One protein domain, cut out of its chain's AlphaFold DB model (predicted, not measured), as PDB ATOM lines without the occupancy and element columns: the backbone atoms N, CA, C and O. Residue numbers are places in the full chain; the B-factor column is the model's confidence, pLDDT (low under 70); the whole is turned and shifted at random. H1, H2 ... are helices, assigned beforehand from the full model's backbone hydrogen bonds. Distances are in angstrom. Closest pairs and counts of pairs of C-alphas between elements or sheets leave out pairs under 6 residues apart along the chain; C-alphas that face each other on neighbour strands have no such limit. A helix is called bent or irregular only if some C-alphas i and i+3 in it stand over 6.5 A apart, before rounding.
ATOM      1  N   THR A   2     220.269 120.599 137.804       40.16
ATOM      2  CA  THR A   2     221.301 119.558 137.674       40.16
ATOM      3  C   THR A   2     221.699 119.438 136.208       40.16
ATOM      4  O   THR A   2     220.833 119.330 135.342       40.16
ATOM      5  N   GLU A   3     222.999 119.498 135.933       44.69
ATOM      6  CA  GLU A   3     223.539 119.342 134.582       44.69
ATOM      7  C   GLU A   3     223.444 117.883 134.115       44.69
ATOM      8  O   GLU A   3     223.511 116.945 134.914       44.69
ATOM      9  N   PHE A   4     223.310 117.691 132.805       51.25
ATOM     10  CA  PHE A   4     223.306 116.366 132.190       51.25
ATOM     11  C   PHE A   4     224.719 115.788 132.141       51.25
ATOM     12  O   PHE A   4     225.656 116.450 131.687       51.25
ATOM     13  N   SER A   5     224.862 114.516 132.519       47.12
ATOM     14  CA  SER A   5     226.108 113.787 132.291       47.12
ATOM     15  C   SER A   5     226.365 113.621 130.787       47.12
ATOM     16  O   SER A   5     225.441 113.576 129.976       47.12
ATOM     17  N   THR A   6     227.627 113.465 130.385       44.28
ATOM     18  CA  THR A   6     227.981 113.248 128.972       44.28
ATOM     19  C   THR A   6     227.565 111.876 128.422       44.28
ATOM     20  O   THR A   6     227.827 111.606 127.254       44.28
ATOM     21  N   ALA A   7     226.944 111.003 129.227       40.31
ATOM     22  CA  ALA A   7     226.552 109.651 128.823       40.31
ATOM     23  C   ALA A   7     225.169 109.569 128.145       40.31
ATOM     24  O   ALA A   7     224.927 108.645 127.370       40.31
ATOM     25  N   ASP A   8     224.271 110.531 128.382       47.66
ATOM     26  CA  ASP A   8     222.859 110.466 127.967       47.66
ATOM     27  C   ASP A   8     222.613 110.825 126.484       47.66
ATOM     28  O   ASP A   8     221.589 111.402 126.126       47.66
ATOM     29  N   GLN A   9     223.541 110.491 125.579       47.94
ATOM     30  CA  GLN A   9     223.495 110.979 124.194       47.94
ATOM     31  C   GLN A   9     222.432 110.339 123.285       47.94
ATOM     32  O   GLN A   9     222.209 110.898 122.220       47.94
ATOM     33  N   ARG A  10     221.780 109.213 123.638       49.69
ATOM     34  CA  ARG A  10     220.739 108.581 122.775       49.69
ATOM     35  C   ARG A  10     219.572 107.859 123.470       49.69
ATOM     36  O   ARG A  10     218.588 107.557 122.808       49.69
ATOM     37  N   ALA A  11     219.672 107.495 124.752       50.16
ATOM     38  CA  ALA A  11     218.796 106.453 125.309       50.16
ATOM     39  C   ALA A  11     217.481 106.955 125.938       50.16
ATOM     40  O   ALA A  11     216.429 106.343 125.745       50.16
ATOM     41  N   ASP A  12     217.542 108.018 126.744       67.38
ATOM     42  CA  ASP A  12     216.578 108.212 127.837       67.38
ATOM     43  C   ASP A  12     216.119 109.676 128.045       67.38
ATOM     44  O   ASP A  12     215.798 110.074 129.163       67.38
ATOM     45  N   PHE A  13     215.996 110.472 126.971       74.62
ATOM     46  CA  PHE A  13     215.399 111.826 127.033       74.62
ATOM     47  C   PHE A  13     213.999 111.849 127.688       74.62
ATOM     48  O   PHE A  13     213.655 112.796 128.390       74.62
ATOM     49  N   TRP A  14     213.225 110.767 127.570       81.06
ATOM     50  CA  TRP A  14     211.954 110.601 128.285       81.06
ATOM     51  C   TRP A  14     212.058 110.679 129.818       81.06
ATOM     52  O   TRP A  14     211.069 111.020 130.451       81.06
ATOM     53  N   LYS A  15     213.221 110.406 130.431       81.00
ATOM     54  CA  LYS A  15     213.408 110.450 131.898       81.00
ATOM     55  C   LYS A  15     213.581 111.862 132.460       81.00
ATOM     56  O   LYS A  15     213.540 112.040 133.673       81.00
ATOM     57  N   VAL A  16     213.825 112.856 131.604       78.12
ATOM     58  CA  VAL A  16     214.111 114.241 132.020       78.12
ATOM     59  C   VAL A  16     212.972 115.217 131.727       78.12
ATOM     60  O   VAL A  16     213.096 116.400 132.052       78.12
ATOM     61  N   ARG A  17     211.855 114.713 131.183       84.62
ATOM     62  CA  ARG A  17     210.588 115.435 130.997       84.62
ATOM     63  C   ARG A  17     209.896 115.669 132.342       84.62
ATOM     64  O   ARG A  17     208.930 115.002 132.677       84.62
ATOM     65  N   LEU A  18     210.453 116.556 133.160       80.12
ATOM     66  CA  LEU A  18     210.044 116.765 134.549       80.12
ATOM     67  C   LEU A  18     209.583 118.203 134.768       80.12
ATOM     68  O   LEU A  18     210.305 119.139 134.422       80.12
ATOM     69  N   VAL A  19     208.417 118.365 135.395       71.19
ATOM     70  CA  VAL A  19     207.918 119.677 135.828       71.19
ATOM     71  C   VAL A  19     208.798 120.194 136.977       71.19
ATOM     72  O   VAL A  19     209.090 119.433 137.905       71.19
ATOM     73  N   PRO A  20     209.233 121.467 136.972       64.56
ATOM     74  CA  PRO A  20     209.884 122.067 138.133       64.56
ATOM     75  C   PRO A  20     208.911 122.131 139.321       64.56
ATOM     76  O   PRO A  20     207.970 122.920 139.320       64.56
ATOM     77  N   GLN A  21     209.122 121.302 140.347       53.81
ATOM     78  CA  GLN A  21     208.256 121.271 141.533       53.81
ATOM     79  C   GLN A  21     208.594 122.415 142.509       53.81
ATOM     80  O   GLN A  21     209.171 122.201 143.577       53.81
ATOM     81  N   ASN A  22     208.221 123.641 142.137       53.16
ATOM     82  CA  ASN A  22     208.164 124.776 143.057       53.16
ATOM     83  C   ASN A  22     206.915 124.640 143.943       53.16
ATOM     84  O   ASN A  22     205.793 124.527 143.453       53.16
ATOM     85  N   THR A  23     207.091 124.633 145.265       42.97
ATOM     86  CA  THR A  23     205.978 124.452 146.211       42.97
ATOM     87  C   THR A  23     205.044 125.661 146.197       42.97
ATOM     88  O   THR A  23     205.425 126.723 146.690       42.97
ATOM     89  N   GLY A  24     203.826 125.480 145.682       52.81
ATOM     90  CA  GLY A  24     202.828 126.546 145.549       52.81
ATOM     91  C   GLY A  24     202.790 127.223 144.176       52.81
ATOM     92  O   GLY A  24     202.137 128.250 144.048       52.81
ATOM     93  N   GLU A  25     203.462 126.678 143.155       59.91
ATOM     94  CA  GLU A  25     203.251 127.095 141.763       59.91
ATOM     95  C   GLU A  25     202.570 125.994 140.940       59.91
ATOM     96  O   GLU A  25     202.816 124.804 141.136       59.91
ATOM     97  N   GLU A  26     201.707 126.414 140.014       69.88
ATOM     98  CA  GLU A  26     200.958 125.527 139.121       69.88
ATOM     99  C   GLU A  26     201.847 124.825 138.088       69.88
ATOM    100  O   GLU A  26     202.873 125.353 137.644       69.88
ATOM    101  N   LYS A  27     201.455 123.606 137.700       81.38
ATOM    102  CA  LYS A  27     202.299 122.744 136.865       81.38
ATOM    103  C   LYS A  27     202.282 123.181 135.402       81.38
ATOM    104  O   LYS A  27     201.272 123.066 134.713       81.38
ATOM    105  N   VAL A  28     203.447 123.593 134.906       84.44
ATOM    106  CA  VAL A  28     203.672 123.953 133.500       84.44
ATOM    107  C   VAL A  28     204.954 123.288 133.009       84.44
ATOM    108  O   VAL A  28     206.022 123.481 133.592       84.44
ATOM    109  N   TYR A  29     204.849 122.503 131.937       88.50
ATOM    110  CA  TYR A  29     205.974 121.856 131.265       88.50
ATOM    111  C   TYR A  29     206.285 122.518 129.920       88.50
ATOM    112  O   TYR A  29     207.440 122.850 129.667       88.50
ATOM    113  N   PHE A  30     205.281 122.732 129.065       87.19
ATOM    114  CA  PHE A  30     205.499 123.170 127.679       87.19
ATOM    115  C   PHE A  30     205.631 124.695 127.547       87.19
ATOM    116  O   PHE A  30     206.439 125.193 126.760       87.19
ATOM    117  N   PHE A  31     204.877 125.461 128.342       85.25
ATOM    118  CA  PHE A  31     204.774 126.917 128.194       85.25
ATOM    119  C   PHE A  31     205.246 127.764 129.408       85.25
ATOM    120  O   PHE A  31     204.620 128.784 129.716       85.25
ATOM    121  N   PRO A  32     206.369 127.454 130.095       78.75
ATOM    122  CA  PRO A  32     206.782 128.189 131.301       78.75
ATOM    123  C   PRO A  32     207.094 129.675 131.033       78.75
ATOM    124  O   PRO A  32     206.719 130.542 131.822       78.75
ATOM    125  N   SER A  33     207.691 130.005 129.879       75.38
ATOM    126  CA  SER A  33     207.956 131.397 129.471       75.38
ATOM    127  C   SER A  33     206.698 132.198 129.120       75.38
ATOM    128  O   SER A  33     206.737 133.428 129.079       75.38
ATOM    129  N   LEU A  34     205.598 131.511 128.804       77.50
ATOM    130  CA  LEU A  34     204.303 132.133 128.549       77.50
ATOM    131  C   LEU A  34     203.637 132.477 129.882       77.50
ATOM    132  O   LEU A  34     203.220 133.620 130.044       77.50
ATOM    133  N   LEU A  35     203.642 131.552 130.855       76.19
ATOM    134  CA  LEU A  35     203.174 131.831 132.216       76.19
ATOM    135  C   LEU A  35     203.927 133.017 132.832       76.19
ATOM    136  O   LEU A  35     203.288 133.978 133.243       76.19
ATOM    137  N   GLU A  36     205.266 132.996 132.838       70.19
ATOM    138  CA  GLU A  36     206.090 134.073 133.419       70.19
ATOM    139  C   GLU A  36     205.688 135.461 132.882       70.19
ATOM    140  O   GLU A  36     205.424 136.385 133.651       70.19
ATOM    141  N   ARG A  37     205.559 135.598 131.557       69.44
ATOM    142  CA  ARG A  37     205.211 136.874 130.910       69.44
ATOM    143  C   ARG A  37     203.721 137.238 130.996       69.44
ATOM    144  O   ARG A  37     203.392 138.401 130.765       69.44
ATOM    145  N   LEU A  38     202.832 136.283 131.281       64.69
ATOM    146  CA  LEU A  38     201.427 136.549 131.612       64.69
ATOM    147  C   LEU A  38     201.318 137.101 133.040       64.69
ATOM    148  O   LEU A  38     200.684 138.140 133.224       64.69
ATOM    149  N   LYS A  39     202.032 136.498 134.008       63.09
ATOM    150  CA  LYS A  39     202.135 137.006 135.389       63.09
ATOM    151  C   LYS A  39     202.691 138.443 135.444       63.09
ATOM    152  O   LYS A  39     202.273 139.243 136.268       63.09
ATOM    153  N   GLU A  40     203.617 138.812 134.553       56.75
ATOM    154  CA  GLU A  40     204.238 140.153 134.531       56.75
ATOM    155  C   GLU A  40     203.311 141.326 134.108       56.75
ATOM    156  O   GLU A  40     203.762 142.474 134.162       56.75
ATOM    157  N   ARG A  41     202.088 141.102 133.583       59.25
ATOM    158  CA  ARG A  41     201.436 142.080 132.666       59.25
ATOM    159  C   ARG A  41     199.951 142.423 132.930       59.25
ATOM    160  O   ARG A  41     199.144 142.379 131.999       59.25
ATOM    161  N   PRO A  42     199.575 142.881 134.140       57.25
ATOM    162  CA  PRO A  42     198.185 143.202 134.498       57.25
ATOM    163  C   PRO A  42     197.537 144.320 133.659       57.25
ATOM    164  O   PRO A  42     196.324 144.316 133.455       57.25
ATOM    165  N   LYS A  79     206.834 144.932 122.544       43.84
ATOM    166  CA  LYS A  79     206.579 144.073 121.381       43.84
ATOM    167  C   LYS A  79     205.752 142.905 121.906       43.84
ATOM    168  O   LYS A  79     206.303 141.962 122.480       43.84
ATOM    169  N   GLY A  80     204.433 143.103 121.837       55.81
ATOM    170  CA  GLY A  80     203.411 142.141 122.204       55.81
ATOM    171  C   GLY A  80     203.696 140.880 121.420       55.81
ATOM    172  O   GLY A  80     203.740 140.892 120.195       55.81
ATOM    173  N   ASP A  81     204.019 139.830 122.150       65.81
ATOM    174  CA  ASP A  81     204.305 138.533 121.575       65.81
ATOM    175  C   ASP A  81     202.945 137.943 121.158       65.81
ATOM    176  O   ASP A  81     202.085 137.800 122.034       65.81
ATOM    177  N   PRO A  82     202.677 137.685 119.860       72.38
ATOM    178  CA  PRO A  82     201.314 137.396 119.408       72.38
ATOM    179  C   PRO A  82     200.714 136.132 120.030       72.38
ATOM    180  O   PRO A  82     199.496 136.032 120.145       72.38
ATOM    181  N   LEU A  83     201.551 135.199 120.501       78.12
ATOM    182  CA  LEU A  83     201.083 134.048 121.268       78.12
ATOM    183  C   LEU A  83     200.564 134.464 122.655       78.12
ATOM    184  O   LEU A  83     199.525 133.972 123.074       78.12
ATOM    185  N   ILE A  84     201.221 135.408 123.339       73.75
ATOM    186  CA  ILE A  84     200.721 135.973 124.609       73.75
ATOM    187  C   ILE A  84     199.420 136.747 124.370       73.75
ATOM    188  O   ILE A  84     198.474 136.595 125.139       73.75
ATOM    189  N   ALA A  85     199.370 137.546 123.296       66.00
ATOM    190  CA  ALA A  85     198.190 138.320 122.912       66.00
ATOM    191  C   ALA A  85     196.959 137.415 122.720       66.00
ATOM    192  O   ALA A  85     195.917 137.642 123.330       66.00
ATOM    193  N   TYR A  86     197.118 136.348 121.935       74.06
ATOM    194  CA  TYR A  86     196.056 135.391 121.638       74.06
ATOM    195  C   TYR A  86     195.666 134.525 122.839       74.06
ATOM    196  O   TYR A  86     194.485 134.406 123.172       74.06
ATOM    197  N   ILE A  87     196.643 133.936 123.535       76.88
ATOM    198  CA  ILE A  87     196.358 133.044 124.666       76.88
ATOM    199  C   ILE A  87     195.655 133.794 125.796       76.88
ATOM    200  O   ILE A  87     194.616 133.318 126.251       76.88
ATOM    201  N   GLY A  88     196.132 134.988 126.162       67.38
ATOM    202  CA  GLY A  88     195.499 135.833 127.177       67.38
ATOM    203  C   GLY A  88     194.154 136.455 126.774       67.38
ATOM    204  O   GLY A  88     193.582 137.180 127.574       67.38
ATOM    205  N   GLY A  89     193.641 136.191 125.562       62.81
ATOM    206  CA  GLY A  89     192.339 136.706 125.113       62.81
ATOM    207  C   GLY A  89     192.339 138.194 124.749       62.81
ATOM    208  O   GLY A  89     191.285 138.811 124.698       62.81
ATOM    209  N   TYR A  90     193.512 138.778 124.496       56.56
ATOM    210  CA  TYR A  90     193.657 140.197 124.153       56.56
ATOM    211  C   TYR A  90     193.461 140.481 122.658       56.56
ATOM    212  O   TYR A  90     193.325 141.638 122.268       56.56
ATOM    213  N   VAL A  91     193.532 139.436 121.824       58.53
ATOM    214  CA  VAL A  91     193.429 139.468 120.359       58.53
ATOM    215  C   VAL A  91     192.852 138.131 119.883       58.53
ATOM    216  O   VAL A  91     193.433 137.091 120.180       58.53
ATOM    217  N   ASP A  92     191.779 138.141 119.091       62.59
ATOM    218  CA  ASP A  92     191.131 136.913 118.584       62.59
ATOM    219  C   ASP A  92     191.855 136.287 117.381       62.59
ATOM    220  O   ASP A  92     191.688 135.106 117.070       62.59
ATOM    221  N   SER A  93     192.699 137.057 116.686       71.19
ATOM    222  CA  SER A  93     193.472 136.541 115.554       71.19
ATOM    223  C   SER A  93     194.552 135.559 116.032       71.19
ATOM    224  O   SER A  93     195.532 135.957 116.668       71.19
ATOM    225  N   ARG A  94     194.389 134.277 115.683       80.12
ATOM    226  CA  ARG A  94     195.358 133.198 115.946       80.12
ATOM    227  C   ARG A  94     196.768 133.583 115.448       80.12
ATOM    228  O   ARG A  94     196.897 134.018 114.301       80.12
ATOM    229  N   PRO A  95     197.836 133.404 116.252       83.75
ATOM    230  CA  PRO A  95     199.192 133.787 115.869       83.75
ATOM    231  C   PRO A  95     199.672 132.953 114.681       83.75
ATOM    232  O   PRO A  95     199.417 131.747 114.612       83.75
ATOM    233  N   SER A  96     200.414 133.574 113.760       84.19
ATOM    234  CA  SER A  96     200.992 132.833 112.638       84.19
ATOM    235  C   SER A  96     202.044 131.832 113.129       84.19
ATOM    236  O   SER A  96     202.671 132.021 114.177       84.19
ATOM    237  N   ALA A  97     202.328 130.801 112.330       80.31
ATOM    238  CA  ALA A  97     203.438 129.887 112.608       80.31
ATOM    239  C   ALA A  97     204.778 130.637 112.772       80.31
ATOM    240  O   ALA A  97     205.614 130.241 113.583       80.31
ATOM    241  N   GLN A  98     204.967 131.763 112.071       82.94
ATOM    242  CA  GLN A  98     206.156 132.602 112.220       82.94
ATOM    243  C   GLN A  98     206.187 133.347 113.566       82.94
ATOM    244  O   GLN A  98     207.267 133.623 114.080       82.94
ATOM    245  N   ASP A  99     205.038 133.676 114.158       83.19
ATOM    246  CA  ASP A  99     204.961 134.338 115.466       83.19
ATOM    247  C   ASP A  99     205.137 133.355 116.621       83.19
ATOM    248  O   ASP A  99     205.827 133.670 117.589       83.19
ATOM    249  N   ILE A 100     204.637 132.127 116.467       84.75
ATOM    250  CA  ILE A 100     204.965 131.004 117.356       84.75
ATOM    251  C   ILE A 100     206.482 130.737 117.320       84.75
ATOM    252  O   ILE A 100     207.118 130.648 118.369       84.75
ATOM    253  N   VAL A 101     207.101 130.716 116.130       85.69
ATOM    254  CA  VAL A 101     208.570 130.647 115.983       85.69
ATOM    255  C   VAL A 101     209.265 131.805 116.712       85.69
ATOM    256  O   VAL A 101     210.221 131.559 117.444       85.69
ATOM    257  N   LYS A 102     208.792 133.054 116.567       84.62
ATOM    258  CA  LYS A 102     209.364 134.225 117.267       84.62
ATOM    259  C   LYS A 102     209.253 134.094 118.792       84.62
ATOM    260  O   LYS A 102     210.217 134.438 119.475       84.62
ATOM    261  N   HIS A 103     208.139 133.576 119.321       83.69
ATOM    262  CA  HIS A 103     207.982 133.305 120.756       83.69
ATOM    263  C   HIS A 103     209.045 132.318 121.239       83.69
ATOM    264  O   HIS A 103     209.819 132.631 122.143       83.69
ATOM    265  N   LEU A 104     209.122 131.146 120.600       86.25
ATOM    266  CA  LEU A 104     210.029 130.063 120.984       86.25
ATOM    267  C   LEU A 104     211.506 130.481 120.840       86.25
ATOM    268  O   LEU A 104     212.310 130.214 121.731       86.25
ATOM    269  N   GLN A 105     211.858 131.223 119.782       84.75
ATOM    270  CA  GLN A 105     213.183 131.834 119.605       84.75
ATOM    271  C   GLN A 105     213.513 132.857 120.696       84.75
ATOM    272  O   GLN A 105     214.643 132.902 121.183       84.75
ATOM    273  N   ARG A 106     212.546 133.683 121.103       81.31
ATOM    274  CA  ARG A 106     212.742 134.658 122.179       81.31
ATOM    275  C   ARG A 106     212.921 133.973 123.530       81.31
ATOM    276  O   ARG A 106     213.794 134.382 124.289       81.31
ATOM    277  N   SER A 107     212.148 132.927 123.811       81.50
ATOM    278  CA  SER A 107     212.286 132.119 125.027       81.50
ATOM    279  C   SER A 107     213.615 131.357 125.058       81.50
ATOM    280  O   SER A 107     214.253 131.309 126.104       81.50
ATOM    281  N   TYR A 108     214.097 130.864 123.912       82.88
ATOM    282  CA  TYR A 108     215.441 130.290 123.771       82.88
ATOM    283  C   TYR A 108     216.550 131.296 124.112       82.88
ATOM    284  O   TYR A 108     217.449 130.979 124.886       82.88
ATOM    285  N   LEU A 109     216.470 132.523 123.584       79.00
ATOM    286  CA  LEU A 109     217.430 133.593 123.888       79.00
ATOM    287  C   LEU A 109     217.362 134.024 125.362       79.00
ATOM    288  O   LEU A 109     218.396 134.199 125.999       79.00
ATOM    289  N   GLU A 110     216.157 134.146 125.924       72.75
ATOM    290  CA  GLU A 110     215.945 134.469 127.342       72.75
ATOM    291  C   GLU A 110     216.464 133.360 128.275       72.75
ATOM    292  O   GLU A 110     217.026 133.672 129.323       72.75
ATOM    293  N   PHE A 111     216.373 132.090 127.872       70.62
ATOM    294  CA  PHE A 111     217.027 130.964 128.542       70.62
ATOM    295  C   PHE A 111     218.566 131.028 128.421       70.62
ATOM    296  O   PHE A 111     219.266 130.884 129.425       70.62
ATOM    297  N   TYR A 112     219.102 131.289 127.223       70.06
ATOM    298  CA  TYR A 112     220.550 131.368 126.974       70.06
ATOM    299  C   TYR A 112     221.230 132.496 127.762       70.06
ATOM    300  O   TYR A 112     222.314 132.293 128.307       70.06
ATOM    301  N   GLU A 113     220.584 133.662 127.868       65.81
ATOM    302  CA  GLU A 113     221.051 134.783 128.696       65.81
ATOM    303  C   GLU A 113     221.052 134.463 130.201       65.81
ATOM    304  O   GLU A 113     221.847 135.038 130.942       65.81
ATOM    305  N   ARG A 114     220.163 133.573 130.667       65.38
ATOM    306  CA  ARG A 114     220.029 133.206 132.089       65.38
ATOM    307  C   ARG A 114     221.029 132.139 132.540       65.38
ATOM    308  O   ARG A 114     221.453 132.182 133.690       65.38
ATOM    309  N   ASN A 115     221.374 131.190 131.667       62.50
ATOM    310  CA  ASN A 115     221.943 129.894 132.068       62.50
ATOM    311  C   ASN A 115     223.293 129.532 131.400       62.50
ATOM    312  O   ASN A 115     223.625 128.354 131.297       62.50
ATOM    313  N   GLU A 116     224.063 130.517 130.921       56.69
ATOM    314  CA  GLU A 116     225.473 130.391 130.475       56.69
ATOM    315  C   GLU A 116     225.823 129.156 129.597       56.69
ATOM    316  O   GLU A 116     226.909 128.595 129.705       56.69
ATOM    317  N   HIS A 117     224.950 128.779 128.651       53.66
ATOM    318  CA  HIS A 117     225.087 127.609 127.748       53.66
ATOM    319  C   HIS A 117     224.929 126.217 128.408       53.66
ATOM    320  O   HIS A 117     225.302 125.205 127.808       53.66
ATOM    321  N   CYS A 118     224.357 126.122 129.611       51.66
ATOM    322  CA  CYS A 118     224.138 124.839 130.284       51.66
ATOM    323  C   CYS A 118     223.072 123.972 129.586       51.66
ATOM    324  O   CYS A 118     221.966 124.427 129.285       51.66
ATOM    325  N   ARG A 119     223.365 122.674 129.424       56.72
ATOM    326  CA  ARG A 119     222.393 121.651 128.997       56.72
ATOM    327  C   ARG A 119     221.298 121.501 130.057       56.72
ATOM    328  O   ARG A 119     221.581 121.024 131.155       56.72
ATOM    329  N   SER A 120     220.063 121.904 129.748       66.56
ATOM    330  CA  SER A 120     218.953 121.976 130.714       66.56
ATOM    331  C   SER A 120     217.735 121.125 130.336       66.56
ATOM    332  O   SER A 120     217.541 120.755 129.177       66.56
ATOM    333  N   ARG A 121     216.879 120.855 131.336       72.12
ATOM    334  CA  ARG A 121     215.549 120.243 131.150       72.12
ATOM    335  C   ARG A 121     214.591 121.187 130.408       72.12
ATOM    336  O   ARG A 121     213.820 120.744 129.566       72.12
ATOM    337  N   GLU A 122     214.700 122.490 130.666       74.44
ATOM    338  CA  GLU A 122     213.908 123.547 130.018       74.44
ATOM    339  C   GLU A 122     214.095 123.543 128.492       74.44
ATOM    340  O   GLU A 122     213.119 123.667 127.753       74.44
ATOM    341  N   LEU A 123     215.321 123.299 128.010       80.06
ATOM    342  CA  LEU A 123     215.609 123.163 126.581       80.06
ATOM    343  C   LEU A 123     214.985 121.897 125.965       80.06
ATOM    344  O   LEU A 123     214.545 121.944 124.820       80.06
ATOM    345  N   VAL A 124     214.896 120.787 126.711       84.25
ATOM    346  CA  VAL A 124     214.164 119.586 126.261       84.25
ATOM    347  C   VAL A 124     212.672 119.902 126.134       84.25
ATOM    348  O   VAL A 124     212.095 119.637 125.083       84.25
ATOM    349  N   SER A 125     212.077 120.590 127.119       86.12
ATOM    350  CA  SER A 125     210.679 121.043 127.027       86.12
ATOM    351  C   SER A 125     210.440 121.983 125.836       86.12
ATOM    352  O   SER A 125     209.425 121.868 125.151       86.12
ATOM    353  N   LEU A 126     211.397 122.862 125.508       87.00
ATOM    354  CA  LEU A 126     211.292 123.760 124.356       87.00
ATOM    355  C   LEU A 126     211.332 122.990 123.026       87.00
ATOM    356  O   LEU A 126     210.630 123.359 122.081       87.00
ATOM    357  N   ILE A 127     212.118 121.911 122.946       87.75
ATOM    358  CA  ILE A 127     212.174 121.023 121.776       87.75
ATOM    359  C   ILE A 127     210.887 120.193 121.668       87.75
ATOM    360  O   ILE A 127     210.300 120.153 120.586       87.75
ATOM    361  N   ASP A 128     210.394 119.613 122.769       90.31
ATOM    362  CA  ASP A 128     209.092 118.926 122.829       90.31
ATOM    363  C   ASP A 128     207.955 119.847 122.351       90.31
ATOM    364  O   ASP A 128     207.190 119.488 121.456       90.31
ATOM    365  N   THR A 129     207.897 121.069 122.884       90.56
ATOM    366  CA  THR A 129     206.907 122.098 122.520       90.56
ATOM    367  C   THR A 129     207.014 122.474 121.045       90.56
ATOM    368  O   THR A 129     206.008 122.532 120.340       90.56
ATOM    369  N   SER A 130     208.236 122.661 120.537       90.00
ATOM    370  CA  SER A 130     208.477 122.938 119.114       90.00
ATOM    371  C   SER A 130     208.011 121.783 118.218       90.00
ATOM    372  O   SER A 130     207.477 122.026 117.138       90.00
ATOM    373  N   LEU A 131     208.154 120.528 118.657       88.94
ATOM    374  CA  LEU A 131     207.639 119.363 117.934       88.94
ATOM    375  C   LEU A 131     206.104 119.303 117.972       88.94
ATOM    376  O   LEU A 131     205.494 119.159 116.908       88.94
ATOM    377  N   MET A 132     205.482 119.464 119.142       88.69
ATOM    378  CA  MET A 132     204.019 119.465 119.285       88.69
ATOM    379  C   MET A 132     203.361 120.550 118.429       88.69
ATOM    380  O   MET A 132     202.426 120.255 117.689       88.69
ATOM    381  N   LEU A 133     203.914 121.769 118.438       88.25
ATOM    382  CA  LEU A 133     203.439 122.916 117.654       88.25
ATOM    383  C   LEU A 133     203.763 122.839 116.146       88.25
ATOM    384  O   LEU A 133     203.620 123.824 115.425       88.25
ATOM    385  N   ASN A 134     204.207 121.677 115.651       86.00
ATOM    386  CA  ASN A 134     204.598 121.432 114.259       86.00
ATOM    387  C   ASN A 134     205.787 122.281 113.744       86.00
ATOM    388  O   ASN A 134     206.036 122.348 112.543       86.00
ATOM    389  N   VAL A 135     206.574 122.885 114.637       87.44
ATOM    390  CA  VAL A 135     207.731 123.738 114.317       87.44
ATOM    391  C   VAL A 135     209.015 122.897 114.187       87.44
ATOM    392  O   VAL A 135     210.026 123.120 114.858       87.44
ATOM    393  N   THR A 136     208.971 121.887 113.315       85.75
ATOM    394  CA  THR A 136     210.032 120.873 113.160       85.75
ATOM    395  C   THR A 136     211.399 121.455 112.819       85.75
ATOM    396  O   THR A 136     212.393 121.021 113.392       85.75
ATOM    397  N   THR A 137     211.461 122.457 111.944       86.88
ATOM    398  CA  THR A 137     212.719 123.092 111.517       86.88
ATOM    399  C   THR A 137     213.405 123.859 112.647       86.88
ATOM    400  O   THR A 137     214.634 123.887 112.715       86.88
ATOM    401  N   PHE A 138     212.639 124.433 113.581       87.31
ATOM    402  CA  PHE A 138     213.208 125.040 114.784       87.31
ATOM    403  C   PHE A 138     213.662 123.968 115.781       87.31
ATOM    404  O   PHE A 138     214.769 124.067 116.295       87.31
ATOM    405  N   ALA A 139     212.877 122.903 115.982       87.31
ATOM    406  CA  ALA A 139     213.274 121.768 116.823       87.31
ATOM    407  C   ALA A 139     214.570 121.088 116.332       87.31
ATOM    408  O   ALA A 139     215.440 120.771 117.141       87.31
ATOM    409  N   GLN A 140     214.723 120.914 115.013       87.69
ATOM    410  CA  GLN A 140     215.946 120.417 114.371       87.69
ATOM    411  C   GLN A 140     217.129 121.339 114.662       87.69
ATOM    412  O   GLN A 140     218.114 120.889 115.245       87.69
ATOM    413  N   LYS A 141     216.994 122.641 114.375       87.31
ATOM    414  CA  LYS A 141     218.050 123.616 114.658       87.31
ATOM    415  C   LYS A 141     218.437 123.660 116.143       87.31
ATOM    416  O   LYS A 141     219.621 123.715 116.452       87.31
ATOM    417  N   LEU A 142     217.473 123.605 117.066       85.25
ATOM    418  CA  LEU A 142     217.755 123.539 118.506       85.25
ATOM    419  C   LEU A 142     218.602 122.309 118.864       85.25
ATOM    420  O   LEU A 142     219.518 122.420 119.679       85.25
ATOM    421  N   CYS A 143     218.327 121.157 118.247       84.06
ATOM    422  CA  CYS A 143     219.113 119.940 118.446       84.06
ATOM    423  C   CYS A 143     220.525 120.056 117.850       84.06
ATOM    424  O   CYS A 143     221.490 119.647 118.495       84.06
ATOM    425  N   GLU A 144     220.659 120.647 116.661       84.44
ATOM    426  CA  GLU A 144     221.940 120.892 115.982       84.44
ATOM    427  C   GLU A 144     222.825 121.874 116.771       84.44
ATOM    428  O   GLU A 144     223.949 121.524 117.136       84.44
ATOM    429  N   ASP A 145     222.295 123.052 117.128       82.44
ATOM    430  CA  ASP A 145     222.996 124.098 117.892       82.44
ATOM    431  C   ASP A 145     223.510 123.579 119.260       82.44
ATOM    432  O   ASP A 145     224.520 124.066 119.770       82.44
ATOM    433  N   ASN A 146     222.851 122.568 119.852       78.50
ATOM    434  CA  ASN A 146     223.165 122.014 121.182       78.50
ATOM    435  C   ASN A 146     223.831 120.622 121.169       78.50
ATOM    436  O   ASN A 146     224.248 120.122 122.222       78.50
ATOM    437  N   ASN A 147     223.983 120.005 119.992       78.50
ATOM    438  CA  ASN A 147     224.451 118.624 119.813       78.50
ATOM    439  C   ASN A 147     223.608 117.602 120.612       78.50
ATOM    440  O   ASN A 147     224.140 116.811 121.400       78.50
ATOM    441  N   TYR A 148     222.286 117.645 120.424       77.81
ATOM    442  CA  TYR A 148     221.310 116.711 121.000       77.81
ATOM    443  C   TYR A 148     220.759 115.732 119.955       77.81
ATOM    444  O   TYR A 148     220.463 116.104 118.823       77.81
ATOM    445  N   GLU A 149     220.512 114.492 120.377       77.31
ATOM    446  CA  GLU A 149     219.779 113.483 119.607       77.31
ATOM    447  C   GLU A 149     218.427 113.205 120.275       77.31
ATOM    448  O   GLU A 149     218.253 112.242 121.018       77.31
ATOM    449  N   HIS A 150     217.477 114.112 120.050       83.62
ATOM    450  CA  HIS A 150     216.186 114.104 120.733       83.62
ATOM    451  C   HIS A 150     215.281 112.948 120.265       83.62
ATOM    452  O   HIS A 150     214.981 112.829 119.073       83.62
ATOM    453  N   ASP A 151     214.795 112.132 121.205       84.31
ATOM    454  CA  ASP A 151     214.040 110.894 120.948       84.31
ATOM    455  C   ASP A 151     212.818 111.113 120.038       84.31
ATOM    456  O   ASP A 151     212.692 110.475 118.989       84.31
ATOM    457  N   LEU A 152     211.963 112.085 120.366       86.06
ATOM    458  CA  LEU A 152     210.758 112.382 119.582       86.06
ATOM    459  C   LEU A 152     211.061 113.004 118.208       86.06
ATOM    460  O   LEU A 152     210.231 112.916 117.303       86.06
ATOM    461  N   LEU A 153     212.243 113.602 118.014       85.19
ATOM    462  CA  LEU A 153     212.660 114.106 116.700       85.19
ATOM    463  C   LEU A 153     213.105 112.943 115.801       85.19
ATOM    464  O   LEU A 153     212.711 112.889 114.639       85.19
ATOM    465  N   GLN A 154     213.855 111.978 116.344       82.19
ATOM    466  CA  GLN A 154     214.264 110.779 115.605       82.19
ATOM    467  C   GLN A 154     213.060 109.938 115.168       82.19
ATOM    468  O   GLN A 154     212.988 109.531 114.009       82.19
ATOM    469  N   LEU A 155     212.082 109.745 116.059       81.38
ATOM    470  CA  LEU A 155     210.827 109.052 115.744       81.38
ATOM    471  C   LEU A 155     210.061 109.767 114.625       81.38
ATOM    472  O   LEU A 155     209.642 109.123 113.666       81.38
ATOM    473  N   ARG A 156     209.969 111.103 114.681       79.12
ATOM    474  CA  ARG A 156     209.306 111.916 113.650       79.12
ATOM    475  C   ARG A 156     210.012 111.910 112.292       79.12
ATOM    476  O   ARG A 156     209.354 112.066 111.269       79.12
ATOM    477  N   CYS A 157     211.333 111.759 112.274       76.06
ATOM    478  CA  CYS A 157     212.112 111.611 111.043       76.06
ATOM    479  C   CYS A 157     212.146 110.162 110.519       76.06
ATOM    480  O   CYS A 157     212.616 109.930 109.402       76.06
ATOM    481  N   SER A 158     211.645 109.185 111.282       71.81
ATOM    482  CA  SER A 158     211.442 107.818 110.798       71.81
ATOM    483  C   SER A 158     210.220 107.749 109.867       71.81
ATOM    484  O   SER A 158     209.236 108.456 110.057       71.81
ATOM    485  N   LYS A 159     210.270 106.897 108.835       58.25
ATOM    486  CA  LYS A 159     209.240 106.831 107.773       58.25
ATOM    487  C   LYS A 159     207.975 106.036 108.155       58.25
ATOM    488  O   LYS A 159     207.352 105.444 107.276       58.25
ATOM    489  N   GLY A 160     207.647 105.938 109.440       61.47
ATOM    490  CA  GLY A 160     206.500 105.156 109.911       61.47
ATOM    491  C   GLY A 160     205.212 105.971 110.046       61.47
ATOM    492  O   GLY A 160     205.225 107.201 110.027       61.47
ATOM    493  N   GLY A 161     204.091 105.259 110.166       70.06
ATOM    494  CA  GLY A 161     202.776 105.844 110.433       70.06
ATOM    495  C   GLY A 161     202.572 106.222 111.911       70.06
ATOM    496  O   GLY A 161     203.533 106.242 112.684       70.06
ATOM    497  N   PRO A 162     201.321 106.483 112.341       75.62
ATOM    498  CA  PRO A 162     201.019 106.834 113.734       75.62
ATOM    499  C   PRO A 162     201.459 105.755 114.742       75.62
ATOM    500  O   PRO A 162     201.811 106.082 115.872       75.62
ATOM    501  N   GLU A 163     201.533 104.500 114.292       81.12
ATOM    502  CA  GLU A 163     202.026 103.320 115.018       81.12
ATOM    503  C   GLU A 163     203.400 103.532 115.686       81.12
ATOM    504  O   GLU A 163     203.634 103.005 116.768       81.12
ATOM    505  N   VAL A 164     204.286 104.363 115.117       85.12
ATOM    506  CA  VAL A 164     205.612 104.667 115.702       85.12
ATOM    507  C   VAL A 164     205.501 105.323 117.084       85.12
ATOM    508  O   VAL A 164     206.336 105.087 117.961       85.12
ATOM    509  N   TRP A 165     204.469 106.140 117.297       87.38
ATOM    510  CA  TRP A 165     204.224 106.794 118.582       87.38
ATOM    511  C   TRP A 165     203.646 105.814 119.607       87.38
ATOM    512  O   TRP A 165     203.993 105.898 120.783       87.38
ATOM    513  N   ASP A 166     202.836 104.847 119.163       86.50
ATOM    514  CA  ASP A 166     202.330 103.751 119.995       86.50
ATOM    515  C   ASP A 166     203.437 102.765 120.397       86.50
ATOM    516  O   ASP A 166     203.552 102.420 121.575       86.50
ATOM    517  N   ASP A 167     204.319 102.391 119.467       86.19
ATOM    518  CA  ASP A 167     205.509 101.580 119.746       86.19
ATOM    519  C   ASP A 167     206.445 102.280 120.742       86.19
ATOM    520  O   ASP A 167     206.970 101.644 121.665       86.19
ATOM    521  N   TYR A 168     206.638 103.601 120.620       88.44
ATOM    522  CA  TYR A 168     207.462 104.341 121.577       88.44
ATOM    523  C   TYR A 168     206.789 104.493 122.946       88.44
ATOM    524  O   TYR A 168     207.438 104.255 123.968       88.44
ATOM    525  N   LYS A 169     205.484 104.792 122.985       88.44
ATOM    526  CA  LYS A 169     204.653 104.780 124.202       88.44
ATOM    527  C   LYS A 169     204.759 103.432 124.923       88.44
ATOM    528  O   LYS A 169     205.064 103.390 126.117       88.44
ATOM    529  N   MET A 170     204.619 102.324 124.195       86.75
ATOM    530  CA  MET A 170     204.790 100.970 124.725       86.75
ATOM    531  C   MET A 170     206.225 100.730 125.223       86.75
ATOM    532  O   MET A 170     206.421 100.213 126.323       86.75
ATOM    533  N   SER A 171     207.244 101.164 124.475       87.44
ATOM    534  CA  SER A 171     208.659 101.078 124.867       87.44
ATOM    535  C   SER A 171     208.976 101.848 126.158       87.44
ATOM    536  O   SER A 171     209.732 101.359 127.000       87.44
ATOM    537  N   VAL A 172     208.386 103.028 126.368       86.88
ATOM    538  CA  VAL A 172     208.521 103.800 127.615       86.88
ATOM    539  C   VAL A 172     207.852 103.068 128.783       86.88
ATOM    540  O   VAL A 172     208.503 102.849 129.805       86.88
ATOM    541  N   MET A 173     206.618 102.581 128.626       86.44
ATOM    542  CA  MET A 173     205.915 101.832 129.684       86.44
ATOM    543  C   MET A 173     206.599 100.494 130.030       86.44
ATOM    544  O   MET A 173     206.678 100.106 131.200       86.44
ATOM    545  N   LEU A 174     207.174  99.809 129.037       85.19
ATOM    546  CA  LEU A 174     207.999  98.611 129.236       85.19
ATOM    547  C   LEU A 174     209.353  98.925 129.891       85.19
ATOM    548  O   LEU A 174     209.880  98.077 130.607       85.19
ATOM    549  N   ARG A 175     209.932 100.115 129.683       84.06
ATOM    550  CA  ARG A 175     211.138 100.557 130.405       84.06
ATOM    551  C   ARG A 175     210.827 100.948 131.850       84.06
ATOM    552  O   ARG A 175     211.579 100.557 132.738       84.06
ATOM    553  N   LEU A 176     209.710 101.635 132.094       83.62
ATOM    554  CA  LEU A 176     209.244 102.022 133.430       83.62
ATOM    555  C   LEU A 176     208.991 100.790 134.320       83.62
ATOM    556  O   LEU A 176     209.529 100.691 135.419       83.62
ATOM    557  N   SER A 177     208.245  99.807 133.808       80.69
ATOM    558  CA  SER A 177     207.888  98.577 134.538       80.69
ATOM    559  C   SER A 177     209.058  97.614 134.800       80.69
ATOM    560  O   SER A 177     208.964  96.761 135.682       80.69
ATOM    561  N   ARG A 178     210.188  97.755 134.093       77.75
ATOM    562  CA  ARG A 178     211.412  96.958 134.325       77.75
ATOM    563  C   ARG A 178     212.274  97.463 135.491       77.75
ATOM    564  O   ARG A 178     213.241  96.792 135.839       77.75
ATOM    565  N   GLY A 179     211.954  98.619 136.081       63.97
ATOM    566  CA  GLY A 179     212.761  99.272 137.122       63.97
ATOM    567  C   GLY A 179     212.411  98.932 138.578       63.97
ATOM    568  O   GLY A 179     213.072  99.440 139.478       63.97
ATOM    569  N   GLY A 180     211.383  98.114 138.830       72.50
ATOM    570  CA  GLY A 180     210.764  97.989 140.157       72.50
ATOM    571  C   GLY A 180     209.644  99.018 140.342       72.50
ATOM    572  O   GLY A 180     208.981  99.379 139.371       72.50
ATOM    573  N   SER A 181     209.412  99.497 141.567       75.56
ATOM    574  CA  SER A 181     208.485 100.612 141.815       75.56
ATOM    575  C   SER A 181     209.090 101.925 141.285       75.56
ATOM    576  O   SER A 181     210.119 102.350 141.822       75.56
ATOM    577  N   PRO A 182     208.509 102.579 140.259       78.75
ATOM    578  CA  PRO A 182     209.063 103.819 139.726       78.75
ATOM    579  C   PRO A 182     208.961 104.954 140.753       78.75
ATOM    580  O   PRO A 182     207.993 105.033 141.510       78.75
ATOM    581  N   SER A 183     209.946 105.854 140.766       82.25
ATOM    582  CA  SER A 183     209.849 107.089 141.550       82.25
ATOM    583  C   SER A 183     208.764 108.017 140.975       82.25
ATOM    584  O   SER A 183     208.479 107.935 139.777       82.25
ATOM    585  N   PRO A 184     208.187 108.934 141.778       81.19
ATOM    586  CA  PRO A 184     207.197 109.895 141.287       81.19
ATOM    587  C   PRO A 184     207.694 110.720 140.091       81.19
ATOM    588  O   PRO A 184     206.953 110.882 139.130       81.19
ATOM    589  N   GLU A 185     208.964 111.141 140.099       81.25
ATOM    590  CA  GLU A 185     209.618 111.794 138.953       81.25
ATOM    591  C   GLU A 185     209.606 110.898 137.700       81.25
ATOM    592  O   GLU A 185     209.143 111.304 136.638       81.25
ATOM    593  N   MET A 186     210.057 109.645 137.812       83.06
ATOM    594  CA  MET A 186     210.088 108.708 136.679       83.06
ATOM    595  C   MET A 186     208.691 108.391 136.125       83.06
ATOM    596  O   MET A 186     208.558 108.122 134.931       83.06
ATOM    597  N   LEU A 187     207.662 108.420 136.977       85.62
ATOM    598  CA  LEU A 187     206.265 108.275 136.574       85.62
ATOM    599  C   LEU A 187     205.752 109.538 135.862       85.62
ATOM    600  O   LEU A 187     205.183 109.421 134.783       85.62
ATOM    601  N   GLU A 188     206.010 110.728 136.408       85.88
ATOM    602  CA  GLU A 188     205.661 112.025 135.806       85.88
ATOM    603  C   GLU A 188     206.296 112.191 134.412       85.88
ATOM    604  O   GLU A 188     205.611 112.551 133.455       85.88
ATOM    605  N   ALA A 189     207.566 111.809 134.259       87.62
ATOM    606  CA  ALA A 189     208.282 111.879 132.986       87.62
ATOM    607  C   ALA A 189     207.819 110.831 131.954       87.62
ATOM    608  O   ALA A 189     207.765 111.110 130.748       87.62
ATOM    609  N   ALA A 190     207.406 109.644 132.415       88.38
ATOM    610  CA  ALA A 190     206.708 108.678 131.572       88.38
ATOM    611  C   ALA A 190     205.350 109.231 131.110       88.38
ATOM    612  O   ALA A 190     205.095 109.239 129.910       88.38
ATOM    613  N   THR A 191     204.526 109.753 132.023       89.50
ATOM    614  CA  THR A 191     203.221 110.361 131.722       89.50
ATOM    615  C   THR A 191     203.344 111.487 130.696       89.50
ATOM    616  O   THR A 191     202.663 111.438 129.676       89.50
ATOM    617  N   ILE A 192     204.255 112.447 130.884       90.12
ATOM    618  CA  ILE A 192     204.467 113.534 129.912       90.12
ATOM    619  C   ILE A 192     204.885 112.970 128.547       90.12
ATOM    620  O   ILE A 192     204.333 113.370 127.523       90.12
ATOM    621  N   THR A 193     205.789 111.984 128.505       90.88
ATOM    622  CA  THR A 193     206.185 111.342 127.237       90.88
ATOM    623  C   THR A 193     205.012 110.628 126.551       90.88
ATOM    624  O   THR A 193     204.867 110.733 125.333       90.88
ATOM    625  N   VAL A 194     204.163 109.930 127.313       89.94
ATOM    626  CA  VAL A 194     202.958 109.249 126.813       89.94
ATOM    627  C   VAL A 194     201.986 110.258 126.198       89.94
ATOM    628  O   VAL A 194     201.610 110.092 125.040       89.94
ATOM    629  N   LEU A 195     201.674 111.343 126.912       91.44
ATOM    630  CA  LEU A 195     200.747 112.386 126.459       91.44
ATOM    631  C   LEU A 195     201.230 113.084 125.175       91.44
ATOM    632  O   LEU A 195     200.426 113.344 124.277       91.44
ATOM    633  N   ILE A 196     202.541 113.326 125.034       91.94
ATOM    634  CA  ILE A 196     203.106 113.830 123.771       91.94
ATOM    635  C   ILE A 196     202.918 112.795 122.653       91.94
ATOM    636  O   ILE A 196     202.499 113.161 121.557       91.94
ATOM    637  N   CYS A 197     203.186 111.509 122.904       90.25
ATOM    638  CA  CYS A 197     203.001 110.458 121.898       90.25
ATOM    639  C   CYS A 197     201.537 110.353 121.442       90.25
ATOM    640  O   CYS A 197     201.288 110.304 120.240       90.25
ATOM    641  N   ASP A 198     200.567 110.393 122.359       89.69
ATOM    642  CA  ASP A 198     199.138 110.351 122.018       89.69
ATOM    643  C   ASP A 198     198.682 111.566 121.196       89.69
ATOM    644  O   ASP A 198     197.919 111.413 120.240       89.69
ATOM    645  N   PHE A 199     199.195 112.761 121.501       90.12
ATOM    646  CA  PHE A 199     198.937 113.967 120.710       90.12
ATOM    647  C   PHE A 199     199.585 113.903 119.310       90.12
ATOM    648  O   PHE A 199     198.995 114.308 118.298       90.12
ATOM    649  N   MET A 200     200.805 113.370 119.228       85.94
ATOM    650  CA  MET A 200     201.546 113.219 117.972       85.94
ATOM    651  C   MET A 200     200.967 112.123 117.064       85.94
ATOM    652  O   MET A 200     201.060 112.244 115.842       85.94
ATOM    653  N   ALA A 201     200.297 111.115 117.630       82.19
ATOM    654  CA  ALA A 201     199.762 109.942 116.932       82.19
ATOM    655  C   ALA A 201     198.563 110.192 115.985       82.19
ATOM    656  O   ALA A 201     198.000 109.234 115.463       82.19
ATOM    657  N   GLY A 202     198.183 111.446 115.712       70.19
ATOM    658  CA  GLY A 202     197.396 111.808 114.520       70.19
ATOM    659  C   GLY A 202     195.971 112.324 114.772       70.19
ATOM    660  O   GLY A 202     195.768 113.531 114.629       70.19
ATOM    661  N   PRO A 203     194.976 111.462 115.076       82.38
ATOM    662  CA  PRO A 203     193.559 111.835 115.073       82.38
ATOM    663  C   PRO A 203     193.195 112.991 116.010       82.38
ATOM    664  O   PRO A 203     193.624 113.033 117.163       82.38
ATOM    665  N   SER A 204     192.306 113.879 115.552       83.31
ATOM    666  CA  SER A 204     191.802 115.014 116.339       83.31
ATOM    667  C   SER A 204     191.155 114.587 117.661       83.31
ATOM    668  O   SER A 204     191.414 115.210 118.686       83.31
ATOM    669  N   ALA A 205     190.395 113.485 117.677       85.00
ATOM    670  CA  ALA A 205     189.830 112.920 118.906       85.00
ATOM    671  C   ALA A 205     190.920 112.459 119.897       85.00
ATOM    672  O   ALA A 205     190.852 112.766 121.084       85.00
ATOM    673  N   ARG A 206     191.986 111.806 119.406       87.75
ATOM    674  CA  ARG A 206     193.121 111.368 120.237       87.75
ATOM    675  C   ARG A 206     193.912 112.557 120.796       87.75
ATOM    676  O   ARG A 206     194.307 112.533 121.955       87.75
ATOM    677  N   ARG A 207     194.062 113.634 120.015       89.19
ATOM    678  CA  ARG A 207     194.632 114.913 120.478       89.19
ATOM    679  C   ARG A 207     193.774 115.596 121.542       89.19
ATOM    680  O   ARG A 207     194.333 116.033 122.542       89.19
ATOM    681  N   LYS A 208     192.445 115.658 121.367       88.69
ATOM    682  CA  LYS A 208     191.513 116.155 122.400       88.69
ATOM    683  C   LYS A 208     191.640 115.330 123.689       88.69
ATOM    684  O   LYS A 208     191.798 115.911 124.757       88.69
ATOM    685  N   SER A 209     191.686 113.998 123.577       89.44
ATOM    686  CA  SER A 209     191.920 113.091 124.713       89.44
ATOM    687  C   SER A 209     193.247 113.378 125.424       89.44
ATOM    688  O   SER A 209     193.266 113.502 126.643       89.44
ATOM    689  N   ALA A 210     194.349 113.548 124.684       90.81
ATOM    690  CA  ALA A 210     195.656 113.865 125.263       90.81
ATOM    691  C   ALA A 210     195.676 115.236 125.972       90.81
ATOM    692  O   ALA A 210     196.290 115.365 127.026       90.81
ATOM    693  N   ILE A 211     194.973 116.246 125.441       91.25
ATOM    694  CA  ILE A 211     194.797 117.555 126.097       91.25
ATOM    695  C   ILE A 211     193.997 117.414 127.405       91.25
ATOM    696  O   ILE A 211     194.393 117.973 128.427       91.25
ATOM    697  N   ALA A 212     192.900 116.652 127.399       88.56
ATOM    698  CA  ALA A 212     192.098 116.411 128.598       88.56
ATOM    699  C   ALA A 212     192.893 115.645 129.676       88.56
ATOM    700  O   ALA A 212     192.873 116.022 130.849       88.56
ATOM    701  N   GLU A 213     193.669 114.627 129.288       90.50
ATOM    702  CA  GLU A 213     194.553 113.903 130.209       90.50
ATOM    703  C   GLU A 213     195.722 114.778 130.712       90.50
ATOM    704  O   GLU A 213     196.088 114.677 131.884       90.50
ATOM    705  N   MET A 214     196.264 115.703 129.902       91.38
ATOM    706  CA  MET A 214     197.227 116.717 130.373       91.38
ATOM    707  C   MET A 214     196.633 117.585 131.491       91.38
ATOM    708  O   MET A 214     197.271 117.757 132.532       91.38
ATOM    709  N   ALA A 215     195.404 118.078 131.321       88.44
ATOM    710  CA  ALA A 215     194.717 118.865 132.345       88.44
ATOM    711  C   ALA A 215     194.435 118.052 133.622       88.44
ATOM    712  O   ALA A 215     194.699 118.537 134.723       88.44
ATOM    713  N   ALA A 216     193.997 116.795 133.485       86.94
ATOM    714  CA  ALA A 216     193.789 115.878 134.609       86.94
ATOM    715  C   ALA A 216     195.090 115.547 135.373       86.94
ATOM    716  O   ALA A 216     195.058 115.299 136.577       86.94
ATOM    717  N   HIS A 217     196.250 115.599 134.708       86.25
ATOM    718  CA  HIS A 217     197.571 115.492 135.339       86.25
ATOM    719  C   HIS A 217     198.118 116.820 135.907       86.25
ATOM    720  O   HIS A 217     199.243 116.860 136.415       86.25
ATOM    721  N   GLY A 218     197.324 117.895 135.874       83.62
ATOM    722  CA  GLY A 218     197.656 119.211 136.424       83.62
ATOM    723  C   GLY A 218     198.304 120.178 135.431       83.62
ATOM    724  O   GLY A 218     198.471 121.344 135.765       83.62
ATOM    725  N   LEU A 219     198.607 119.757 134.197       88.12
ATOM    726  CA  LEU A 219     199.180 120.612 133.143       88.12
ATOM    727  C   LEU A 219     198.100 121.484 132.473       88.12
ATOM    728  O   LEU A 219     198.027 121.588 131.249       88.12
ATOM    729  N   LYS A 220     197.221 122.091 133.279       87.75
ATOM    730  CA  LYS A 220     196.018 122.820 132.841       87.75
ATOM    731  C   LYS A 220     196.340 123.957 131.869       87.75
ATOM    732  O   LYS A 220     195.682 124.068 130.840       87.75
ATOM    733  N   LEU A 221     197.368 124.766 132.157       85.12
ATOM    734  CA  LEU A 221     197.766 125.873 131.278       85.12
ATOM    735  C   LEU A 221     198.258 125.350 129.923       85.12
ATOM    736  O   LEU A 221     197.851 125.868 128.886       85.12
ATOM    737  N   ASP A 222     199.099 124.313 129.921       90.00
ATOM    738  CA  ASP A 222     199.605 123.721 128.681       90.00
ATOM    739  C   ASP A 222     198.459 123.117 127.852       90.00
ATOM    740  O   ASP A 222     198.380 123.339 126.642       90.00
ATOM    741  N   ALA A 223     197.527 122.423 128.514       91.50
ATOM    742  CA  ALA A 223     196.314 121.894 127.905       91.50
ATOM    743  C   ALA A 223     195.447 123.011 127.298       91.50
ATOM    744  O   ALA A 223     195.053 122.908 126.138       91.50
ATOM    745  N   MET A 224     195.205 124.107 128.026       90.06
ATOM    746  CA  MET A 224     194.450 125.267 127.537       90.06
ATOM    747  C   MET A 224     195.140 125.933 126.335       90.06
ATOM    748  O   MET A 224     194.477 126.269 125.356       90.06
ATOM    749  N   VAL A 225     196.470 126.081 126.352       89.56
ATOM    750  CA  VAL A 225     197.235 126.644 125.223       89.56
ATOM    751  C   VAL A 225     197.132 125.753 123.984       89.56
ATOM    752  O   VAL A 225     196.890 126.255 122.883       89.56
ATOM    753  N   LEU A 226     197.262 124.435 124.143       91.56
ATOM    754  CA  LEU A 226     197.111 123.477 123.045       91.56
ATOM    755  C   LEU A 226     195.663 123.414 122.534       91.56
ATOM    756  O   LEU A 226     195.457 123.393 121.320       91.56
ATOM    757  N   ALA A 227     194.666 123.464 123.421       90.62
ATOM    758  CA  ALA A 227     193.255 123.556 123.056       90.62
ATOM    759  C   ALA A 227     192.983 124.826 122.239       90.62
ATOM    760  O   ALA A 227     192.449 124.738 121.139       90.62
ATOM    761  N   LYS A 228     193.449 125.991 122.701       88.75
ATOM    762  CA  LYS A 228     193.249 127.277 122.017       88.75
ATOM    763  C   LYS A 228     193.954 127.336 120.660       88.75
ATOM    764  O   LYS A 228     193.440 127.938 119.727       88.75
ATOM    765  N   LEU A 229     195.102 126.669 120.513       88.69
ATOM    766  CA  LEU A 229     195.834 126.615 119.243       88.69
ATOM    767  C   LEU A 229     195.309 125.571 118.245       88.69
ATOM    768  O   LEU A 229     195.461 125.802 117.047       88.69
ATOM    769  N   TYR A 230     194.737 124.443 118.678       87.44
ATOM    770  CA  TYR A 230     194.314 123.352 117.776       87.44
ATOM    771  C   TYR A 230     192.798 123.168 117.660       87.44
ATOM    772  O   TYR A 230     192.329 122.713 116.618       87.44
ATOM    773  N   PHE A 231     192.045 123.531 118.694       88.62
ATOM    774  CA  PHE A 231     190.602 123.322 118.824       88.62
ATOM    775  C   PHE A 231     189.910 124.578 119.405       88.62
ATOM    776  O   PHE A 231     189.249 124.480 120.441       88.62
ATOM    777  N   PRO A 232     190.051 125.761 118.764       80.69
ATOM    778  CA  PRO A 232     189.544 127.034 119.294       80.69
ATOM    779  C   PRO A 232     188.023 127.055 119.515       80.69
ATOM    780  O   PRO A 232     187.548 127.792 120.366       80.69
ATOM    781  N   ASN A 233     187.280 126.215 118.791       80.75
ATOM    782  CA  ASN A 233     185.826 126.097 118.870       80.75
ATOM    783  C   ASN A 233     185.463 124.754 119.532       80.75
ATOM    784  O   ASN A 233     184.849 123.890 118.904       80.75
ATOM    785  N   SER A 234     185.953 124.500 120.748       84.62
ATOM    786  CA  SER A 234     185.632 123.269 121.478       84.62
ATOM    787  C   SER A 234     185.272 123.548 122.928       84.62
ATOM    788  O   SER A 234     185.959 124.308 123.597       84.62
ATOM    789  N   GLU A 235     184.248 122.860 123.426       84.75
ATOM    790  CA  GLU A 235     183.815 122.913 124.827       84.75
ATOM    791  C   GLU A 235     184.974 122.622 125.802       84.75
ATOM    792  O   GLU A 235     185.119 123.265 126.836       84.75
ATOM    793  N   LEU A 236     185.892 121.723 125.415       84.81
ATOM    794  CA  LEU A 236     187.141 121.462 126.135       84.81
ATOM    795  C   LEU A 236     187.964 122.742 126.366       84.81
ATOM    796  O   LEU A 236     188.550 122.898 127.432       84.81
ATOM    797  N   LEU A 237     188.012 123.673 125.406       84.56
ATOM    798  CA  LEU A 237     188.663 124.969 125.607       84.56
ATOM    799  C   LEU A 237     187.880 125.863 126.572       84.56
ATOM    800  O   LEU A 237     188.512 126.571 127.347       84.56
ATOM    801  N   GLU A 238     186.551 125.852 126.551       81.62
ATOM    802  CA  GLU A 238     185.728 126.668 127.454       81.62
ATOM    803  C   GLU A 238     185.877 126.190 128.904       81.62
ATOM    804  O   GLU A 238     186.240 126.975 129.784       81.62
ATOM    805  N   GLN A 239     185.740 124.877 129.131       82.75
ATOM    806  CA  GLN A 239     185.997 124.229 130.420       82.75
ATOM    807  C   GLN A 239     187.425 124.513 130.924       82.75
ATOM    808  O   GLN A 239     187.616 124.859 132.092       82.75
ATOM    809  N   LEU A 240     188.437 124.409 130.052       83.75
ATOM    810  CA  LEU A 240     189.825 124.711 130.418       83.75
ATOM    811  C   LEU A 240     190.062 126.203 130.659       83.75
ATOM    812  O   LEU A 240     190.795 126.536 131.581       83.75
ATOM    813  N   SER A 241     189.452 127.100 129.884       79.06
ATOM    814  CA  SER A 241     189.609 128.552 130.052       79.06
ATOM    815  C   SER A 241     188.978 129.029 131.356       79.06
ATOM    816  O   SER A 241     189.588 129.832 132.055       79.06
ATOM    817  N   SER A 242     187.822 128.468 131.728       77.50
ATOM    818  CA  SER A 242     187.199 128.661 133.042       77.50
ATOM    819  C   SER A 242     188.128 128.200 134.172       77.50
ATOM    820  O   SER A 242     188.455 128.973 135.064       77.50
ATOM    821  N   GLN A 243     188.683 126.985 134.095       73.25
ATOM    822  CA  GLN A 243     189.614 126.491 135.124       73.25
ATOM    823  C   GLN A 243     190.988 127.183 135.134       73.25
ATOM    824  O   GLN A 243     191.713 127.083 136.125       73.25
ATOM    825  N   CYS A 244     191.366 127.843 134.037       71.94
ATOM    826  CA  CYS A 244     192.608 128.600 133.916       71.94
ATOM    827  C   CYS A 244     192.438 130.092 134.224       71.94
ATOM    828  O   CYS A 244     193.461 130.776 134.278       71.94
ATOM    829  N   SER A 245     191.218 130.609 134.455       64.94
ATOM    830  CA  SER A 245     191.008 132.019 134.829       64.94
ATOM    831  C   SER A 245     191.869 132.366 136.046       64.94
ATOM    832  O   SER A 245     192.686 133.289 135.992       64.94
ATOM    833  N   ASN A 246     191.830 131.492 137.055       61.00
ATOM    834  CA  ASN A 246     192.591 131.562 138.301       61.00
ATOM    835  C   ASN A 246     194.105 131.822 138.111       61.00
ATOM    836  O   ASN A 246     194.729 132.463 138.954       61.00
ATOM    837  N   PHE A 247     194.714 131.383 137.001       59.50
ATOM    838  CA  PHE A 247     196.147 131.598 136.731       59.50
ATOM    839  C   PHE A 247     196.477 133.048 136.381       59.50
ATOM    840  O   PHE A 247     197.558 133.548 136.708       59.50
ATOM    841  N   PHE A 248     195.541 133.729 135.724       56.97
ATOM    842  CA  PHE A 248     195.604 135.166 135.505       56.97
ATOM    843  C   PHE A 248     195.216 135.896 136.803       56.97
ATOM    844  O   PHE A 248     195.874 136.855 137.187       56.97
ATOM    845  N   GLU A 249     194.222 135.393 137.535       50.94
ATOM    846  CA  GLU A 249     193.694 136.018 138.756       50.94
ATOM    847  C   GLU A 249     194.706 136.178 139.900       50.94
ATOM    848  O   GLU A 249     194.779 137.263 140.473       50.94
ATOM    849  N   GLU A 250     195.493 135.148 140.235       46.25
ATOM    850  CA  GLU A 250     196.485 135.228 141.329       46.25
ATOM    851  C   GLU A 250     197.758 136.010 140.959       46.25
ATOM    852  O   GLU A 250     198.583 136.312 141.824       46.25
ATOM    853  N   SER A 251     197.965 136.300 139.672       46.16
ATOM    854  CA  SER A 251     199.212 136.890 139.169       46.16
ATOM    855  C   SER A 251     199.075 138.325 138.666       46.16
ATOM    856  O   SER A 251     200.052 139.073 138.632       46.16
ATOM    857  N   VAL A 252     197.858 138.735 138.325       49.72
ATOM    858  CA  VAL A 252     197.500 140.114 138.005       49.72
ATOM    859  C   VAL A 252     197.465 140.928 139.295       49.72
ATOM    860  O   VAL A 252     196.937 140.491 140.312       49.72
ATOM    861  N   ASN A 253     198.021 142.141 139.255       57.69
ATOM    862  CA  ASN A 253     197.964 143.084 140.371       57.69
ATOM    863  C   ASN A 253     196.492 143.266 140.787       57.69
ATOM    864  O   ASN A 253     195.703 143.745 139.973       57.69
TER     865      ASN A 253
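AT A GLANCE: This is residues 2 to 42 and 79 to 253 of the 1263 residues of an uncharacterized protein of Haemonchus contortus (UniProt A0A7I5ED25). Four helices, H8, H9, H10 and H11, stand side by side in a zigzag row, each running opposite to the one before, and H12 crosses H11 at a slant at the end of the row. Over this row lies a second group, the back-and-forth helices H4, H5 and H6, where H5 packs on one end of H9; the short H1 and H7 sit between the two groups at the H8 and H9 end, and the short H2 and H3 lie toward H11 and H12. The printed part has 216 residues, with twelve named helices, H1 to H12 in order along the chain, and no named strand; the class is all helix. The whole is compact, with a radius of gyration of the C-alphas of 16.9 A, and rounded, spanning 47 by 40 by 37 A.

IN THESE COORDINATES: The printed part begins at residue 2, and H1, residues 13 to 16, starts with C-alpha 13 at (215.399, 111.826, 127.033). H2 is residues 32 to 39, and beyond the cut H3 is residues 82 to 87. H4, residues 97 to 114, is the longest helix by residues and measures 25.8 A from its first C-alpha at (203.438, 129.887, 112.608) to its last. H5, residues 121 to 132, is 16.6 A long, and H6, residues 136 to 146, is 15.4 A. H7 is residues 151 to 157. H8, residues 163 to 177, is 20.9 A long; H9, residues 184 to 200, 24.2 A; H10, residues 204 to 216, 18.4 A; H11, residues 220 to 230, 15.2 A. H12, residues 235 to 249, is 21.5 A long and ends with C-alpha 249 at (193.694, 136.018, 138.756); it is only just irregular, C-alphas 243 and 246 being 6.7 A apart.

HOW THE PARTS SIT: H5 is the hub, touching H1, H4, H6, H7 and H9. It forms a hairpin with H4 at a shallow tilt of 5 degrees, the closest C-alphas being those of Leu 104 and Leu 126, 7.3 A apart. It forms another with H6 at 23 degrees, where those of Ile 127 and Ala 139 are 5.1 A apart. H7 only just touches H5, with 3 pairs of C-alphas within 8 A, the closest those of Leu 131 and Leu 153 at 7.4 A. H5 touches H9 with residues 128 to 132 alone; the closest C-alphas, of Met 132 and Met 200, are 6.8 A apart. H1 touches H9, with C-alphas 15 and 189 at 5.4 A. H9 forms hairpins with H8, closest at Trp 165 and Cys 197 with C-alphas 5.1 A apart, and with H10, closest at Phe 199 and Arg 207 with 4.4 A. H10 and H11 form a hairpin at a shallow tilt of 18 degrees, C-alphas 211 and 223 being closest at 4.9 A. H12 touches H11 at a steep tilt of 48 degrees, opposite ways, with C-alphas 227 and 237 closest at 5.4 A. H3 touches H4, about perpendicular at 81 degrees, with C-alphas 82 and 99 closest at 6.2 A. H2 and H11 are near each other, while H4 and H11 are apart. Each O i to N i+4 pair is within hydrogen-bond range in H2 to H11; in H12 8 of 11 are, and H1 is too short for such a pair.

THE WHOLE: The C-alphas of Lys 159 and Asn 253 are the two farthest apart, at 50.0 A. Residues 43 to 78 are not printed, and C-alphas 42 and 79 are 15.6 A apart across this cut. Of the links that are printed whole, the one from H1 to H2, residues 17 to 31, is long. The mean pLDDT of the printed part is 76.8; 53 residues are under 70, among them residues 2 to 12, 113 to 120 and 245 to 253.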